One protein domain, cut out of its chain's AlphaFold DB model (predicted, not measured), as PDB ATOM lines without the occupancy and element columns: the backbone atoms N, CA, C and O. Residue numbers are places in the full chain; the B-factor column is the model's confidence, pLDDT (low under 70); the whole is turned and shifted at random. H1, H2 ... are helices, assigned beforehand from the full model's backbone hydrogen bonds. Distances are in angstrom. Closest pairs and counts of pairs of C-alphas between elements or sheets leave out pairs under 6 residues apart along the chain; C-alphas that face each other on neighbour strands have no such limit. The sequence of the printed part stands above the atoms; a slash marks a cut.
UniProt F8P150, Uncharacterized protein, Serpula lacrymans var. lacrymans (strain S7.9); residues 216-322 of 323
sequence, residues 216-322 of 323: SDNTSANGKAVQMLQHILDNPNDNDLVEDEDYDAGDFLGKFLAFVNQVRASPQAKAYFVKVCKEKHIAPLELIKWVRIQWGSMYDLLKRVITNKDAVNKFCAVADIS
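This is residues 216 to 322 of the 323 residues of an uncharacterized protein of Serpula lacrymans var. lacrymans (strain S7.9) (UniProt F8P150). Two corners of helices, H2 with H3 and H4 with H5, meet where H5 packs on H3; H1 stands near H2 and H5, and residues 233 to 240 stick out. The 107 printed residues include five named helices, H1 to H5 in chain order, and no named strand: all helix. The whole is compact, radius of gyration of the C-alphas 14.4 A, spanning 42 by 34 by 28 A.

H1, residues 219 to 234, is close to but not clearly touching H2, residues 249 to 265; their closest C-alphas, Asn 222 and Phe 252, are 7.1 A apart. H2 and H3, residues 267 to 279, touch only at the corner, closest C-alphas Val 263 and Ala 269, 5.0 A, about perpendicular at 75 degrees. H3 touches H5, residues 309 to 321, closest C-alphas Cys 277 and Ala 311, 5.4 A, at a steep tilt of 55 degrees, opposite ways. H4, residues 295 to 307, is near H2. Every O i to N i+4 pair is within hydrogen-bond range in H1 to H4, and 8 of 9 in H5.

H1, 23.0 A long, begins at C-alpha 219 (55.046, 12.983, -17.658). H2 measures 23.8 A, H3 18.5 A, H4 18.7 A; H5, 18.6 A, ends at C-alpha 321 (64.544, 15.550, -24.523).

The printed part has no cut. The links H1 to H2 and H3 to H4 are long. Of the printed residues of this model, 26 have a pLDDT under 70, among them residues 216 to 229.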
ATOM      1  N   SER A 216      50.408  19.836 -11.388       33.94
ATOM      2  CA  SER A 216      51.365  20.747 -12.078       33.94
ATOM      3  C   SER A 216      52.358  19.934 -12.971       33.94
ATOM      4  O   SER A 216      52.959  20.498 -13.887       33.94
ATOM      5  N   ASP A 217      52.514  18.608 -12.789       40.97
ATOM      6  CA  ASP A 217      53.689  17.874 -13.304       40.97
ATOM      7  C   ASP A 217      53.304  16.669 -14.209       40.97
ATOM      8  O   ASP A 217      52.614  15.737 -13.798       40.97
ATOM      9  N   ASN A 218      53.729  16.679 -15.487       58.34
ATOM     10  CA  ASN A 218      52.945  16.097 -16.599       58.34
ATOM     11  C   ASN A 218      53.396  14.756 -17.228       58.34
ATOM     12  O   ASN A 218      52.640  14.212 -18.035       58.34
ATOM     13  N   THR A 219      54.562  14.179 -16.918       47.59
ATOM     14  CA  THR A 219      55.046  12.983 -17.658       47.59
ATOM     15  C   THR A 219      54.616  11.655 -17.023       47.59
ATOM     16  O   THR A 219      54.178  10.745 -17.733       47.59
ATOM     17  N   SER A 220      54.669  11.530 -15.693       52.06
ATOM     18  CA  SER A 220      54.218  10.314 -14.992       52.06
ATOM     19  C   SER A 220      52.692  10.166 -15.040       52.06
ATOM     20  O   SER A 220      52.186   9.062 -15.257       52.06
ATOM     21  N   ALA A 221      51.971  11.288 -14.945       51.72
ATOM     22  CA  ALA A 221      50.517  11.348 -15.024       51.72
ATOM     23  C   ALA A 221      49.993  10.812 -16.365       51.72
ATOM     24  O   ALA A 221      49.066  10.008 -16.387       51.72
ATOM     25  N   ASN A 222      50.639  11.154 -17.487       54.16
ATOM     26  CA  ASN A 222      50.232  10.678 -18.814       54.16
ATOM     27  C   ASN A 222      50.436   9.162 -18.988       54.16
ATOM     28  O   ASN A 222      49.607   8.487 -19.601       54.16
ATOM     29  N   GLY A 223      51.525   8.608 -18.443       59.72
ATOM     30  CA  GLY A 223      51.778   7.166 -18.469       59.72
ATOM     31  C   GLY A 223      50.743   6.384 -17.658       59.72
ATOM     32  O   GLY A 223      50.200   5.394 -18.151       59.72
ATOM     33  N   LYS A 224      50.425   6.867 -16.450       60.44
ATOM     34  CA  LYS A 224      49.390   6.289 -15.584       60.44
ATOM     35  C   LYS A 224      47.993   6.399 -16.197       60.44
ATOM     36  O   LYS A 224      47.273   5.410 -16.223       60.44
ATOM     37  N   ALA A 225      47.655   7.542 -16.790       57.91
ATOM     38  CA  ALA A 225      46.391   7.779 -17.492       57.91
ATOM     39  C   ALA A 225      46.105   6.733 -18.574       57.91
ATOM     40  O   ALA A 225      45.032   6.131 -18.633       57.91
ATOM     41  N   VAL A 226      47.099   6.493 -19.436       60.31
ATOM     42  CA  VAL A 226      46.989   5.525 -20.531       60.31
ATOM     43  C   VAL A 226      46.903   4.100 -19.987       60.31
ATOM     44  O   VAL A 226      46.139   3.300 -20.522       60.31
ATOM     45  N   GLN A 227      47.636   3.781 -18.917       65.81
ATOM     46  CA  GLN A 227      47.549   2.477 -18.253       65.81
ATOM     47  C   GLN A 227      46.189   2.257 -17.584       65.81
ATOM     48  O   GLN A 227      45.632   1.173 -17.711       65.81
ATOM     49  N   MET A 228      45.616   3.279 -16.949       65.88
ATOM     50  CA  MET A 228      44.308   3.208 -16.301       65.88
ATOM     51  C   MET A 228      43.178   3.078 -17.325       65.88
ATOM     52  O   MET A 228      42.296   2.239 -17.169       65.88
ATOM     53  N   LEU A 229      43.240   3.825 -18.433       63.22
ATOM     54  CA  LEU A 229      42.317   3.651 -19.559       63.22
ATOM     55  C   LEU A 229      42.422   2.250 -20.165       63.22
ATOM     56  O   LEU A 229      41.402   1.626 -20.441       63.22
ATOM     57  N   GLN A 230      43.642   1.743 -20.357       70.06
ATOM     58  CA  GLN A 230      43.865   0.382 -20.841       70.06
ATOM     59  C   GLN A 230      43.305  -0.652 -19.850       70.06
ATOM     60  O   GLN A 230      42.600  -1.557 -20.275       70.06
ATOM     61  N   HIS A 231      43.518  -0.469 -18.544       70.69
ATOM     62  CA  HIS A 231      42.980  -1.336 -17.495       70.69
ATOM     63  C   HIS A 231      41.449  -1.361 -17.482       70.69
ATOM     64  O   HIS A 231      40.856  -2.431 -17.446       70.69
ATOM     65  N   ILE A 232      40.792  -0.202 -17.575       64.94
ATOM     66  CA  ILE A 232      39.324  -0.102 -17.629       64.94
ATOM     67  C   ILE A 232      38.771  -0.775 -18.891       64.94
ATOM     68  O   ILE A 232      37.719  -1.416 -18.850       64.94
ATOM     69  N   LEU A 233      39.470  -0.632 -20.021       64.12
ATOM     70  CA  LEU A 233      39.082  -1.273 -21.275       64.12
ATOM     71  C   LEU A 233      39.270  -2.794 -21.232       64.12
ATOM     72  O   LEU A 233      38.430  -3.516 -21.770       64.12
ATOM     73  N   ASP A 234      40.337  -3.264 -20.592       75.75
ATOM     74  CA  ASP A 234      40.666  -4.686 -20.498       75.75
ATOM     75  C   ASP A 234      39.848  -5.396 -19.398       75.75
ATOM     76  O   ASP A 234      39.481  -6.559 -19.562       75.75
ATOM     77  N   ASN A 235      39.480  -4.683 -18.325       75.00
ATOM     78  CA  ASN A 235      38.772  -5.198 -17.147       75.00
ATOM     79  C   ASN A 235      37.556  -4.319 -16.762       75.00
ATOM     80  O   ASN A 235      37.538  -3.698 -15.700       75.00
ATOM     81  N   PRO A 236      36.472  -4.291 -17.561       60.34
ATOM     82  CA  PRO A 236      35.338  -3.377 -17.349       60.34
ATOM     83  C   PRO A 236      34.503  -3.643 -16.079       60.34
ATOM     84  O   PRO A 236      33.642  -2.834 -15.724       60.34
ATOM     85  N   ASN A 237      34.717  -4.785 -15.417       74.00
ATOM     86  CA  ASN A 237      34.003  -5.195 -14.203       74.00
ATOM     87  C   ASN A 237      34.812  -4.980 -12.919       74.00
ATOM     88  O   ASN A 237      34.284  -5.238 -11.838       74.00
ATOM     89  N   ASP A 238      36.069  -4.559 -13.036       74.62
ATOM     90  CA  ASP A 238      36.925  -4.328 -11.884       74.62
ATOM     91  C   ASP A 238      36.559  -2.981 -11.244       74.62
ATOM     92  O   ASP A 238      36.620  -1.935 -11.895       74.62
ATOM     93  N   ASN A 239      36.063  -3.025 -10.004       58.66
ATOM     94  CA  ASN A 239      35.672  -1.835  -9.241       58.66
ATOM     95  C   ASN A 239      36.775  -1.395  -8.265       58.66
ATOM     96  O   ASN A 239      36.627  -0.335  -7.661       58.66
ATOM     97  N   ASP A 240      37.870  -2.151  -8.146       67.44
ATOM     98  CA  ASP A 240      38.991  -1.836  -7.258       67.44
ATOM     99  C   ASP A 240      39.995  -0.918  -7.976       67.44
ATOM    100  O   ASP A 240      41.196  -1.179  -8.058       67.44
ATOM    101  N   LEU A 241      39.493   0.185  -8.543       59.47
ATOM    102  CA  LEU A 241      40.352   1.269  -9.009       59.47
ATOM    103  C   LEU A 241      40.905   1.963  -7.765       59.47
ATOM    104  O   LEU A 241      40.202   2.734  -7.117       59.47
ATOM    105  N   VAL A 242      42.149   1.624  -7.423       57.34
ATOM    106  CA  VAL A 242      42.947   2.280  -6.383       57.34
ATOM    107  C   VAL A 242      42.784   3.795  -6.535       57.34
ATOM    108  O   VAL A 242      42.965   4.318  -7.637       57.34
ATOM    109  N   GLU A 243      42.391   4.469  -5.448       55.91
ATOM    110  CA  GLU A 243      42.358   5.933  -5.329       55.91
ATOM    111  C   GLU A 243      43.792   6.471  -5.462       55.91
ATOM    112  O   GLU A 243      44.456   6.789  -4.481       55.91
ATOM    113  N   ASP A 244      44.315   6.491  -6.686       56.66
ATOM    114  CA  ASP A 244      45.581   7.131  -7.009       56.66
ATOM    115  C   ASP A 244      45.329   8.645  -7.083       56.66
ATOM    116  O   ASP A 244      44.539   9.128  -7.899       56.66
ATOM    117  N   GLU A 245      46.005   9.372  -6.198       61.16
ATOM    118  CA  GLU A 245      46.010  10.830  -6.078       61.16
ATOM    119  C   GLU A 245      46.277  11.518  -7.447       61.16
ATOM    120  O   GLU A 245      47.200  11.155  -8.182       61.16
ATOM    121  N   ASP A 246      45.446  12.520  -7.771       62.97
ATOM    122  CA  ASP A 246      45.620  13.568  -8.800       62.97
ATOM    123  C   ASP A 246      45.463  13.232 -10.305       62.97
ATOM    124  O   ASP A 246      46.092  13.858 -11.162       62.97
ATOM    125  N   TYR A 247      44.578  12.306 -10.693       62.19
ATOM    126  CA  TYR A 247      44.236  12.111 -12.116       62.19
ATOM    127  C   TYR A 247      42.969  12.874 -12.563       62.19
ATOM    128  O   TYR A 247      41.850  12.400 -12.379       62.19
ATOM    129  N   ASP A 248      43.134  14.023 -13.237       76.31
ATOM    130  CA  ASP A 248      42.033  14.750 -13.899       76.31
ATOM    131  C   ASP A 248      41.850  14.285 -15.359       76.31
ATOM    132  O   ASP A 248      42.653  14.571 -16.255       76.31
ATOM    133  N   ALA A 249      40.746  13.584 -15.629       74.25
ATOM    134  CA  ALA A 249      40.381  13.138 -16.973       74.25
ATOM    135  C   ALA A 249      40.177  14.306 -17.960       74.25
ATOM    136  O   ALA A 249      40.425  14.158 -19.163       74.25
ATOM    137  N   GLY A 250      39.735  15.467 -17.467       82.19
ATOM    138  CA  GLY A 250      39.613  16.700 -18.237       82.19
ATOM    139  C   GLY A 250      40.972  17.242 -18.669       82.19
ATOM    140  O   GLY A 250      41.127  17.629 -19.828       82.19
ATOM    141  N   ASP A 251      41.969  17.194 -17.787       82.12
ATOM    142  CA  ASP A 251      43.350  17.571 -18.093       82.12
ATOM    143  C   ASP A 251      44.004  16.583 -19.067       82.12
ATOM    144  O   ASP A 251      44.599  17.002 -20.063       82.12
ATOM    145  N   PHE A 252      43.803  15.272 -18.887       82.56
ATOM    146  CA  PHE A 252      44.247  14.277 -19.870       82.56
ATOM    147  C   PHE A 252      43.653  14.552 -21.255       82.56
ATOM    148  O   PHE A 252      44.383  14.624 -22.249       82.56
ATOM    149  N   LEU A 253      42.333  14.750 -21.336       85.50
ATOM    150  CA  LEU A 253      41.671  15.067 -22.598       85.50
ATOM    151  C   LEU A 253      42.166  16.409 -23.158       85.50
ATOM    152  O   LEU A 253      42.401  16.519 -24.361       85.50
ATOM    153  N   GLY A 254      42.373  17.412 -22.307       89.19
ATOM    154  CA  GLY A 254      42.911  18.722 -22.665       89.19
ATOM    155  C   GLY A 254      44.307  18.636 -23.277       89.19
ATOM    156  O   GLY A 254      44.515  19.104 -24.400       89.19
ATOM    157  N   LYS A 255      45.242  17.965 -22.598       88.06
ATOM    158  CA  LYS A 255      46.598  17.663 -23.083       88.06
ATOM    159  C   LYS A 255      46.563  16.869 -24.374       88.06
ATOM    160  O   LYS A 255      47.302  17.169 -25.309       88.06
ATOM    161  N   PHE A 256      45.668  15.891 -24.460       88.62
ATOM    162  CA  PHE A 256      45.547  15.072 -25.649       88.62
ATOM    163  C   PHE A 256      45.061  15.888 -26.858       88.62
ATOM    164  O   PHE A 256      45.621  15.811 -27.954       88.62
ATOM    165  N   LEU A 257      44.057  16.741 -26.663       90.31
ATOM    166  CA  LEU A 257      43.586  17.664 -27.692       90.31
ATOM    167  C   LEU A 257      44.661  18.688 -28.071       90.31
ATOM    168  O   LEU A 257      44.799  19.005 -29.254       90.31
ATOM    169  N   ALA A 258      45.429  19.184 -27.101       91.88
ATOM    170  CA  ALA A 258      46.557  20.076 -27.345       91.88
ATOM    171  C   ALA A 258      47.626  19.392 -28.208       91.88
ATOM    172  O   ALA A 258      48.017  19.951 -29.232       91.88
ATOM    173  N   PHE A 259      47.996  18.151 -27.881       92.06
ATOM    174  CA  PHE A 259      48.900  17.320 -28.678       92.06
ATOM    175  C   PHE A 259      48.402  17.159 -30.120       92.06
ATOM    176  O   PHE A 259      49.130  17.447 -31.071       92.06
ATOM    177  N   VAL A 260      47.136  16.769 -30.308       92.62
ATOM    178  CA  VAL A 260      46.546  16.615 -31.648       92.62
ATOM    179  C   VAL A 260      46.580  17.928 -32.417       92.62
ATOM    180  O   VAL A 260      46.922  17.945 -33.601       92.62
ATOM    181  N   ASN A 261      46.240  19.037 -31.764       92.56
ATOM    182  CA  ASN A 261      46.276  20.350 -32.394       92.56
ATOM    183  C   ASN A 261      47.708  20.748 -32.773       92.56
ATOM    184  O   ASN A 261      47.910  21.229 -33.883       92.56
ATOM    185  N   GLN A 262      48.701  20.486 -31.921       91.81
ATOM    186  CA  GLN A 262      50.108  20.793 -32.177       91.81
ATOM    187  C   GLN A 262      50.673  19.977 -33.346       91.81
ATOM    188  O   GLN A 262      51.250  20.548 -34.276       91.81
ATOM    189  N   VAL A 263      50.452  18.658 -33.353       93.38
ATOM    190  CA  VAL A 263      50.897  17.774 -34.444       93.38
ATOM    191  C   VAL A 263      50.255  18.174 -35.768       93.38
ATOM    192  O   VAL A 263      50.896  18.112 -36.814       93.38
ATOM    193  N   ARG A 264      48.992  18.609 -35.749       93.31
ATOM    194  CA  ARG A 264      48.289  19.040 -36.964       93.31
ATOM    195  C   ARG A 264      48.666  20.443 -37.423       93.31
ATOM    196  O   ARG A 264      48.639  20.685 -38.626       93.31
ATOM    197  N   ALA A 265      48.973  21.348 -36.499       92.31
ATOM    198  CA  ALA A 265      49.327  22.727 -36.810       92.31
ATOM    199  C   ALA A 265      50.740  22.850 -37.396       92.31
ATOM    200  O   ALA A 265      50.967  23.709 -38.242       92.31
ATOM    201  N   SER A 266      51.679  21.990 -36.984       95.31
ATOM    202  CA  SER A 266      53.062  22.015 -37.472       95.31
ATOM    203  C   SER A 266      53.309  20.943 -38.546       95.31
ATOM    204  O   SER A 266      53.285  19.749 -38.235       95.31
ATOM    205  N   PRO A 267      53.628  21.319 -39.804       95.12
ATOM    206  CA  PRO A 267      53.996  20.360 -40.849       95.12
ATOM    207  C   PRO A 267      55.196  19.486 -40.464       95.12
ATOM    208  O   PRO A 267      55.243  18.307 -40.815       95.12
ATOM    209  N   GLN A 268      56.141  20.053 -39.709       95.50
ATOM    210  CA  GLN A 268      57.318  19.348 -39.204       95.50
ATOM    211  C   GLN A 268      56.921  18.298 -38.161       95.50
ATOM    212  O   GLN A 268      57.329  17.144 -38.278       95.50
ATOM    213  N   ALA A 269      56.058  18.659 -37.200       94.06
ATOM    214  CA  ALA A 269      55.529  17.717 -36.216       94.06
ATOM    215  C   ALA A 269      54.720  16.598 -36.889       94.06
ATOM    216  O   ALA A 269      54.902  15.428 -36.556       94.06
ATOM    217  N   LYS A 270      53.893  16.924 -37.893       95.38
ATOM    218  CA  LYS A 270      53.154  15.927 -38.686       95.38
ATOM    219  C   LYS A 270      54.103  14.963 -39.404       95.38
ATOM    220  O   LYS A 270      53.914  13.751 -39.324       95.38
ATOM    221  N   ALA A 271      55.129  15.476 -40.088       95.62
ATOM    222  CA  ALA A 271      56.110  14.651 -40.794       95.62
ATOM    223  C   ALA A 271      56.896  13.746 -39.834       95.62
ATOM    224  O   ALA A 271      57.102  12.564 -40.122       95.62
ATOM    225  N   TYR A 272      57.283  14.280 -38.674       95.50
ATOM    226  CA  TYR A 272      57.959  13.517 -37.635       95.50
ATOM    227  C   TYR A 272      57.055  12.426 -37.046       95.50
ATOM    228  O   TYR A 272      57.467  11.272 -36.976       95.50
ATOM    229  N   PHE A 273      55.796  12.737 -36.729       95.00
ATOM    230  CA  PHE A 273      54.836  11.746 -36.243       95.00
ATOM    231  C   PHE A 273      54.629  10.607 -37.256       95.00
ATOM    232  O   PHE A 273      54.692   9.437 -36.891       95.00
ATOM    233  N   VAL A 274      54.505  10.922 -38.552       95.50
ATOM    234  CA  VAL A 274      54.430   9.907 -39.623       95.50
ATOM    235  C   VAL A 274      55.690   9.035 -39.671       95.50
ATOM    236  O   VAL A 274      55.587   7.825 -39.882       95.50
ATOM    237  N   LYS A 275      56.879   9.617 -39.474       96.44
ATOM    238  CA  LYS A 275      58.137   8.861 -39.380       96.44
ATOM    239  C   LYS A 275      58.114   7.903 -38.183       96.44
ATOM    240  O   LYS A 275      58.419   6.726 -38.355       96.44
ATOM    241  N   VAL A 276      57.679   8.372 -37.013       96.12
ATOM    242  CA  VAL A 276      57.556   7.558 -35.795       96.12
ATOM    243  C   VAL A 276      56.556   6.406 -35.982       96.12
ATOM    244  O   VAL A 276      56.862   5.276 -35.605       96.12
ATOM    245  N   CYS A 277      55.408   6.646 -36.626       95.69
ATOM    246  CA  CYS A 277      54.454   5.587 -36.977       95.69
ATOM    247  C   CYS A 277      55.101   4.509 -37.862       95.69
ATOM    248  O   CYS A 277      54.973   3.322 -37.568       95.69
ATOM    249  N   LYS A 278      55.853   4.909 -38.901       96.06
ATOM    250  CA  LYS A 278      56.567   3.970 -39.788       96.06
ATOM    251  C   LYS A 278      57.595   3.125 -39.035       96.06
ATOM    252  O   LYS A 278      57.656   1.922 -39.256       96.06
ATOM    253  N   GLU A 279      58.363   3.734 -38.133       96.25
ATOM    254  CA  GLU A 279      59.356   3.033 -37.303       96.25
ATOM    255  C   GLU A 279      58.721   2.033 -36.327       96.25
ATOM    256  O   GLU A 279      59.339   1.033 -35.981       96.25
ATOM    257  N   LYS A 280      57.491   2.297 -35.875       95.19
ATOM    258  CA  LYS A 280      56.715   1.387 -35.022       95.19
ATOM    259  C   LYS A 280      55.877   0.379 -35.813       95.19
ATOM    260  O   LYS A 280      55.147  -0.392 -35.204       95.19
ATOM    261  N   HIS A 281      55.977   0.379 -37.144       94.88
ATOM    262  CA  HIS A 281      55.147  -0.435 -38.038       94.88
ATOM    263  C   HIS A 281      53.635  -0.217 -37.848       94.88
ATOM    264  O   HIS A 281      52.830  -1.113 -38.091       94.88
ATOM    265  N   ILE A 282      53.239   0.994 -37.443       93.44
ATOM    266  CA  ILE A 282      51.840   1.398 -37.299       93.44
ATOM    267  C   ILE A 282      51.442   2.179 -38.553       93.44
ATOM    268  O   ILE A 282      52.177   3.059 -39.013       93.44
ATOM    269  N   ALA A 283      50.278   1.863 -39.124       90.19
ATOM    270  CA  ALA A 283      49.735   2.625 -40.241       90.19
ATOM    271  C   ALA A 283      49.604   4.102 -39.820       90.19
ATOM    272  O   ALA A 283      48.983   4.355 -38.787       90.19
ATOM    273  N   PRO A 284      50.166   5.073 -40.569       86.19
ATOM    274  CA  PRO A 284      50.074   6.486 -40.219       86.19
ATOM    275  C   PRO A 284      48.610   6.929 -40.231       86.19
ATOM    276  O   PRO A 284      48.043   7.264 -41.270       86.19
ATOM    277  N   LEU A 285      47.975   6.878 -39.067       81.00
ATOM    278  CA  LEU A 285      46.599   7.297 -38.896       81.00
ATOM    279  C   LEU A 285      46.597   8.807 -38.724       81.00
ATOM    280  O   LEU A 285      47.294   9.356 -37.870       81.00
ATOM    281  N   GLU A 286      45.792   9.492 -39.531       83.06
ATOM    282  CA  GLU A 286      45.572  10.912 -39.313       83.06
ATOM    283  C   GLU A 286      44.922  11.110 -37.941       83.06
ATOM    284  O   GLU A 286      43.856  10.560 -37.657       83.06
ATOM    285  N   LEU A 287      45.559  11.892 -37.074       85.81
ATOM    286  CA  LEU A 287      44.927  12.335 -35.838       85.81
ATOM    287  C   LEU A 287      43.729  13.217 -36.226       85.81
ATOM    288  O   LEU A 287      43.902  14.263 -36.855       85.81
ATOM    289  N   ILE A 288      42.505  12.767 -35.928       88.50
ATOM    290  CA  ILE A 288      41.281  13.498 -36.297       88.50
ATOM    291  C   ILE A 288      41.084  14.669 -35.328       88.50
ATOM    292  O   ILE A 288      41.460  14.591 -34.163       88.50
ATOM    293  N   LYS A 289      40.466  15.770 -35.780       88.25
ATOM    294  CA  LYS A 289      39.955  16.781 -34.842       88.25
ATOM    295  C   LYS A 289      38.785  16.199 -34.062       88.25
ATOM    296  O   LYS A 289      37.854  15.691 -34.678       88.25
ATOM    297  N   TRP A 290      38.749  16.415 -32.757       86.94
ATOM    298  CA  TRP A 290      37.486  16.294 -32.045       86.94
ATOM    299  C   TRP A 290      36.492  17.350 -32.550       86.94
ATOM    300  O   TRP A 290      36.803  18.545 -32.600       86.94
ATOM    301  N   VAL A 291      35.295  16.904 -32.928       87.50
ATOM    302  CA  VAL A 291      34.155  17.753 -33.271       87.50
ATOM    303  C   VAL A 291      33.210  17.730 -32.071       87.50
ATOM    304  O   VAL A 291      32.496  16.757 -31.859       87.50
ATOM    305  N   ARG A 292      33.196  18.811 -31.277       80.50
ATOM    306  CA  ARG A 292      32.462  18.872 -29.993       80.50
ATOM    307  C   ARG A 292      30.983  18.484 -30.085       80.50
ATOM    308  O   ARG A 292      30.445  17.942 -29.133       80.50
ATOM    309  N   ILE A 293      30.342  18.739 -31.224       82.12
ATOM    310  CA  ILE A 293      28.921  18.430 -31.455       82.12
ATOM    311  C   ILE A 293      28.654  16.955 -31.809       82.12
ATOM    312  O   ILE A 293      27.502  16.553 -31.914       82.12
ATOM    313  N   GLN A 294      29.695  16.144 -32.018       86.81
ATOM    314  CA  GLN A 294      29.579  14.744 -32.422       86.81
ATOM    315  C   GLN A 294      30.311  13.846 -31.427       86.81
ATOM    316  O   GLN A 294      31.537  13.715 -31.478       86.81
ATOM    317  N   TRP A 295      29.552  13.168 -30.566       77.25
ATOM    318  CA  TRP A 295      30.073  12.212 -29.582       77.25
ATOM    319  C   TRP A 295      30.944  11.118 -30.214       77.25
ATOM    320  O   TRP A 295      32.012  10.801 -29.690       77.25
ATOM    321  N   GLY A 296      30.558  10.622 -31.396       85.75
ATOM    322  CA  GLY A 296      31.342   9.636 -32.150       85.75
ATOM    323  C   GLY A 296      32.760  10.111 -32.479       85.75
ATOM    324  O   GLY A 296      33.701   9.327 -32.414       85.75
ATOM    325  N   SER A 297      32.954  11.414 -32.711       88.94
ATOM    326  CA  SER A 297      34.279  11.955 -33.034       88.94
ATOM    327  C   SER A 297      35.249  11.928 -31.846       88.94
ATOM    328  O   SER A 297      36.454  11.809 -32.051       88.94
ATOM    329  N   MET A 298      34.748  12.007 -30.604       87.31
ATOM    330  CA  MET A 298      35.580  11.861 -29.404       87.31
ATOM    331  C   MET A 298      36.019  10.410 -29.226       87.31
ATOM    332  O   MET A 298      37.187  10.144 -28.956       87.31
ATOM    333  N   TYR A 299      35.094   9.470 -29.432       88.12
ATOM    334  CA  TYR A 299      35.398   8.044 -29.390       88.12
ATOM    335  C   TYR A 299      36.425   7.657 -30.463       88.12
ATOM    336  O   TYR A 299      37.430   7.020 -30.151       88.12
ATOM    337  N   ASP A 300      36.230   8.103 -31.707       89.06
ATOM    338  CA  ASP A 300      37.170   7.854 -32.803       89.06
ATOM    339  C   ASP A 300      38.548   8.454 -32.528       89.06
ATOM    340  O   ASP A 300      39.571   7.835 -32.839       89.06
ATOM    341  N   LEU A 301      38.580   9.644 -31.919       88.88
ATOM    342  CA  LEU A 301      39.814  10.274 -31.483       88.88
ATOM    343  C   LEU A 301      40.544   9.385 -30.476       88.88
ATOM    344  O   LEU A 301      41.661   8.961 -30.770       88.88
ATOM    345  N   LEU A 302      39.902   9.068 -29.345       88.75
ATOM    346  CA  LEU A 302      40.462   8.249 -28.262       88.75
ATOM    347  C   LEU A 302      40.924   6.879 -28.769       88.75
ATOM    348  O   LEU A 302      42.048   6.453 -28.501       88.75
ATOM    349  N   LYS A 303      40.105   6.220 -29.592       89.50
ATOM    350  CA  LYS A 303      40.435   4.932 -30.206       89.50
ATOM    351  C   LYS A 303      41.689   5.013 -31.073       89.50
ATOM    352  O   LYS A 303      42.533   4.115 -31.012       89.50
ATOM    353  N   ARG A 304      41.853   6.082 -31.865       89.75
ATOM    354  CA  ARG A 304      43.079   6.297 -32.651       89.75
ATOM    355  C   ARG A 304      44.287   6.537 -31.757       89.75
ATOM    356  O   ARG A 304      45.343   6.005 -32.081       89.75
ATOM    357  N   VAL A 305      44.157   7.264 -30.649       88.19
ATOM    358  CA  VAL A 305      45.266   7.443 -29.688       88.19
ATOM    359  C   VAL A 305      45.756   6.109 -29.175       88.19
ATOM    360  O   VAL A 305      46.939   5.813 -29.272       88.19
ATOM    361  N   ILE A 306      44.825   5.296 -28.678       88.31
ATOM    362  CA  ILE A 306      45.123   4.011 -28.053       88.31
ATOM    363  C   ILE A 306      45.767   3.078 -29.081       88.31
ATOM    364  O   ILE A 306      46.792   2.462 -28.804       88.31
ATOM    365  N   THR A 307      45.233   3.053 -30.305       90.38
ATOM    366  CA  THR A 307      45.808   2.276 -31.416       90.38
ATOM    367  C   THR A 307      47.225   2.740 -31.778       90.38
ATOM    368  O   THR A 307      48.051   1.935 -32.192       90.38
ATOM    369  N   ASN A 308      47.528   4.031 -31.609       90.75
ATOM    370  CA  ASN A 308      48.840   4.618 -31.892       90.75
ATOM    371  C   ASN A 308      49.683   4.851 -30.625       90.75
ATOM    372  O   ASN A 308      50.637   5.630 -30.687       90.75
ATOM    373  N   LYS A 309      49.372   4.209 -29.487       92.69
ATOM    374  CA  LYS A 309      49.995   4.537 -28.191       92.69
ATOM    375  C   LYS A 309      51.523   4.504 -28.230       92.69
ATOM    376  O   LYS A 309      52.165   5.412 -27.718       92.69
ATOM    377  N   ASP A 310      52.112   3.535 -28.925       93.75
ATOM    378  CA  ASP A 310      53.570   3.406 -29.017       93.75
ATOM    379  C   ASP A 310      54.216   4.526 -29.838       93.75
ATOM    380  O   ASP A 310      55.348   4.933 -29.562       93.75
ATOM    381  N   ALA A 311      53.503   5.032 -30.849       94.56
ATOM    382  CA  ALA A 311      53.951   6.169 -31.640       94.56
ATOM    383  C   ALA A 311      53.796   7.480 -30.860       94.56
ATOM    384  O   ALA A 311      54.707   8.303 -30.875       94.56
ATOM    385  N   VAL A 312      52.685   7.649 -30.136       93.75
ATOM    386  CA  VAL A 312      52.446   8.812 -29.265       93.75
ATOM    387  C   VAL A 312      53.494   8.871 -28.154       93.75
ATOM    388  O   VAL A 312      54.164   9.889 -28.016       93.75
ATOM    389  N   ASN A 313      53.733   7.767 -27.444       93.94
ATOM    390  CA  ASN A 313      54.732   7.702 -26.376       93.94
ATOM    391  C   ASN A 313      56.140   8.028 -26.888       93.94
ATOM    392  O   ASN A 313      56.863   8.799 -26.262       93.94
ATOM    393  N   LYS A 314      56.527   7.489 -28.054       94.38
ATOM    394  CA  LYS A 314      57.831   7.792 -28.659       94.38
ATOM    395  C   LYS A 314      57.936   9.250 -29.110       94.38
ATOM    396  O   LYS A 314      58.997   9.845 -28.959       94.38
ATOM    397  N   PHE A 315      56.861   9.820 -29.654       93.56
ATOM    398  CA  PHE A 315      56.825  11.229 -30.037       93.56
ATOM    399  C   PHE A 315      57.010  12.137 -28.814       93.56
ATOM    400  O   PHE A 315      57.866  13.018 -28.845       93.56
ATOM    401  N   CYS A 316      56.256  11.897 -27.737       92.19
ATOM    402  CA  CYS A 316      56.343  12.687 -26.508       92.19
ATOM    403  C   CYS A 316      57.722  12.559 -25.847       92.19
ATOM    404  O   CYS A 316      58.309  13.569 -25.487       92.19
ATOM    405  N   ALA A 317      58.293  11.350 -25.798       92.31
ATOM    406  CA  ALA A 317      59.627  11.140 -25.235       92.31
ATOM    407  C   ALA A 317      60.715  11.970 -25.939       92.31
ATOM    408  O   ALA A 317      61.663  12.404 -25.300       92.31
ATOM    409  N   VAL A 318      60.594  12.203 -27.250       91.12
ATOM    410  CA  VAL A 318      61.548  13.050 -27.982       91.12
ATOM    411  C   VAL A 318      61.291  14.535 -27.752       91.12
ATOM    412  O   VAL A 318      62.249  15.304 -27.707       91.12
ATOM    413  N   ALA A 319      60.032  14.939 -27.570       83.31
ATOM    414  CA  ALA A 319      59.701  16.313 -27.207       83.31
ATOM    415  C   ALA A 319      60.293  16.699 -25.839       83.31
ATOM    416  O   ALA A 319      60.821  17.798 -25.712       83.31
ATOM    417  N   ASP A 320      60.295  15.776 -24.874       82.50
ATOM    418  CA  ASP A 320      60.820  16.007 -23.519       82.50
ATOM    419  C   ASP A 320      62.360  16.087 -23.459       82.50
ATOM    420  O   ASP A 320      62.917  16.643 -22.518       82.50
ATOM    421  N   ILE A 321      63.068  15.532 -24.453       86.94
ATOM    422  CA  ILE A 321      64.544  15.550 -24.523       86.94
ATOM    423  C   ILE A 321      65.062  16.828 -25.210       86.94
ATOM    424  O   ILE A 321      66.253  17.129 -25.126       86.94
ATOM    425  N   SER A 322      64.201  17.581 -25.903       72.12
ATOM    426  CA  SER A 322      64.608  18.822 -26.564       72.12
ATOM    427  C   SER A 322      64.882  19.911 -25.512       72.12
ATOM    428  O   SER A 322      63.948  20.262 -24.793       72.12
TER     429      SER A 322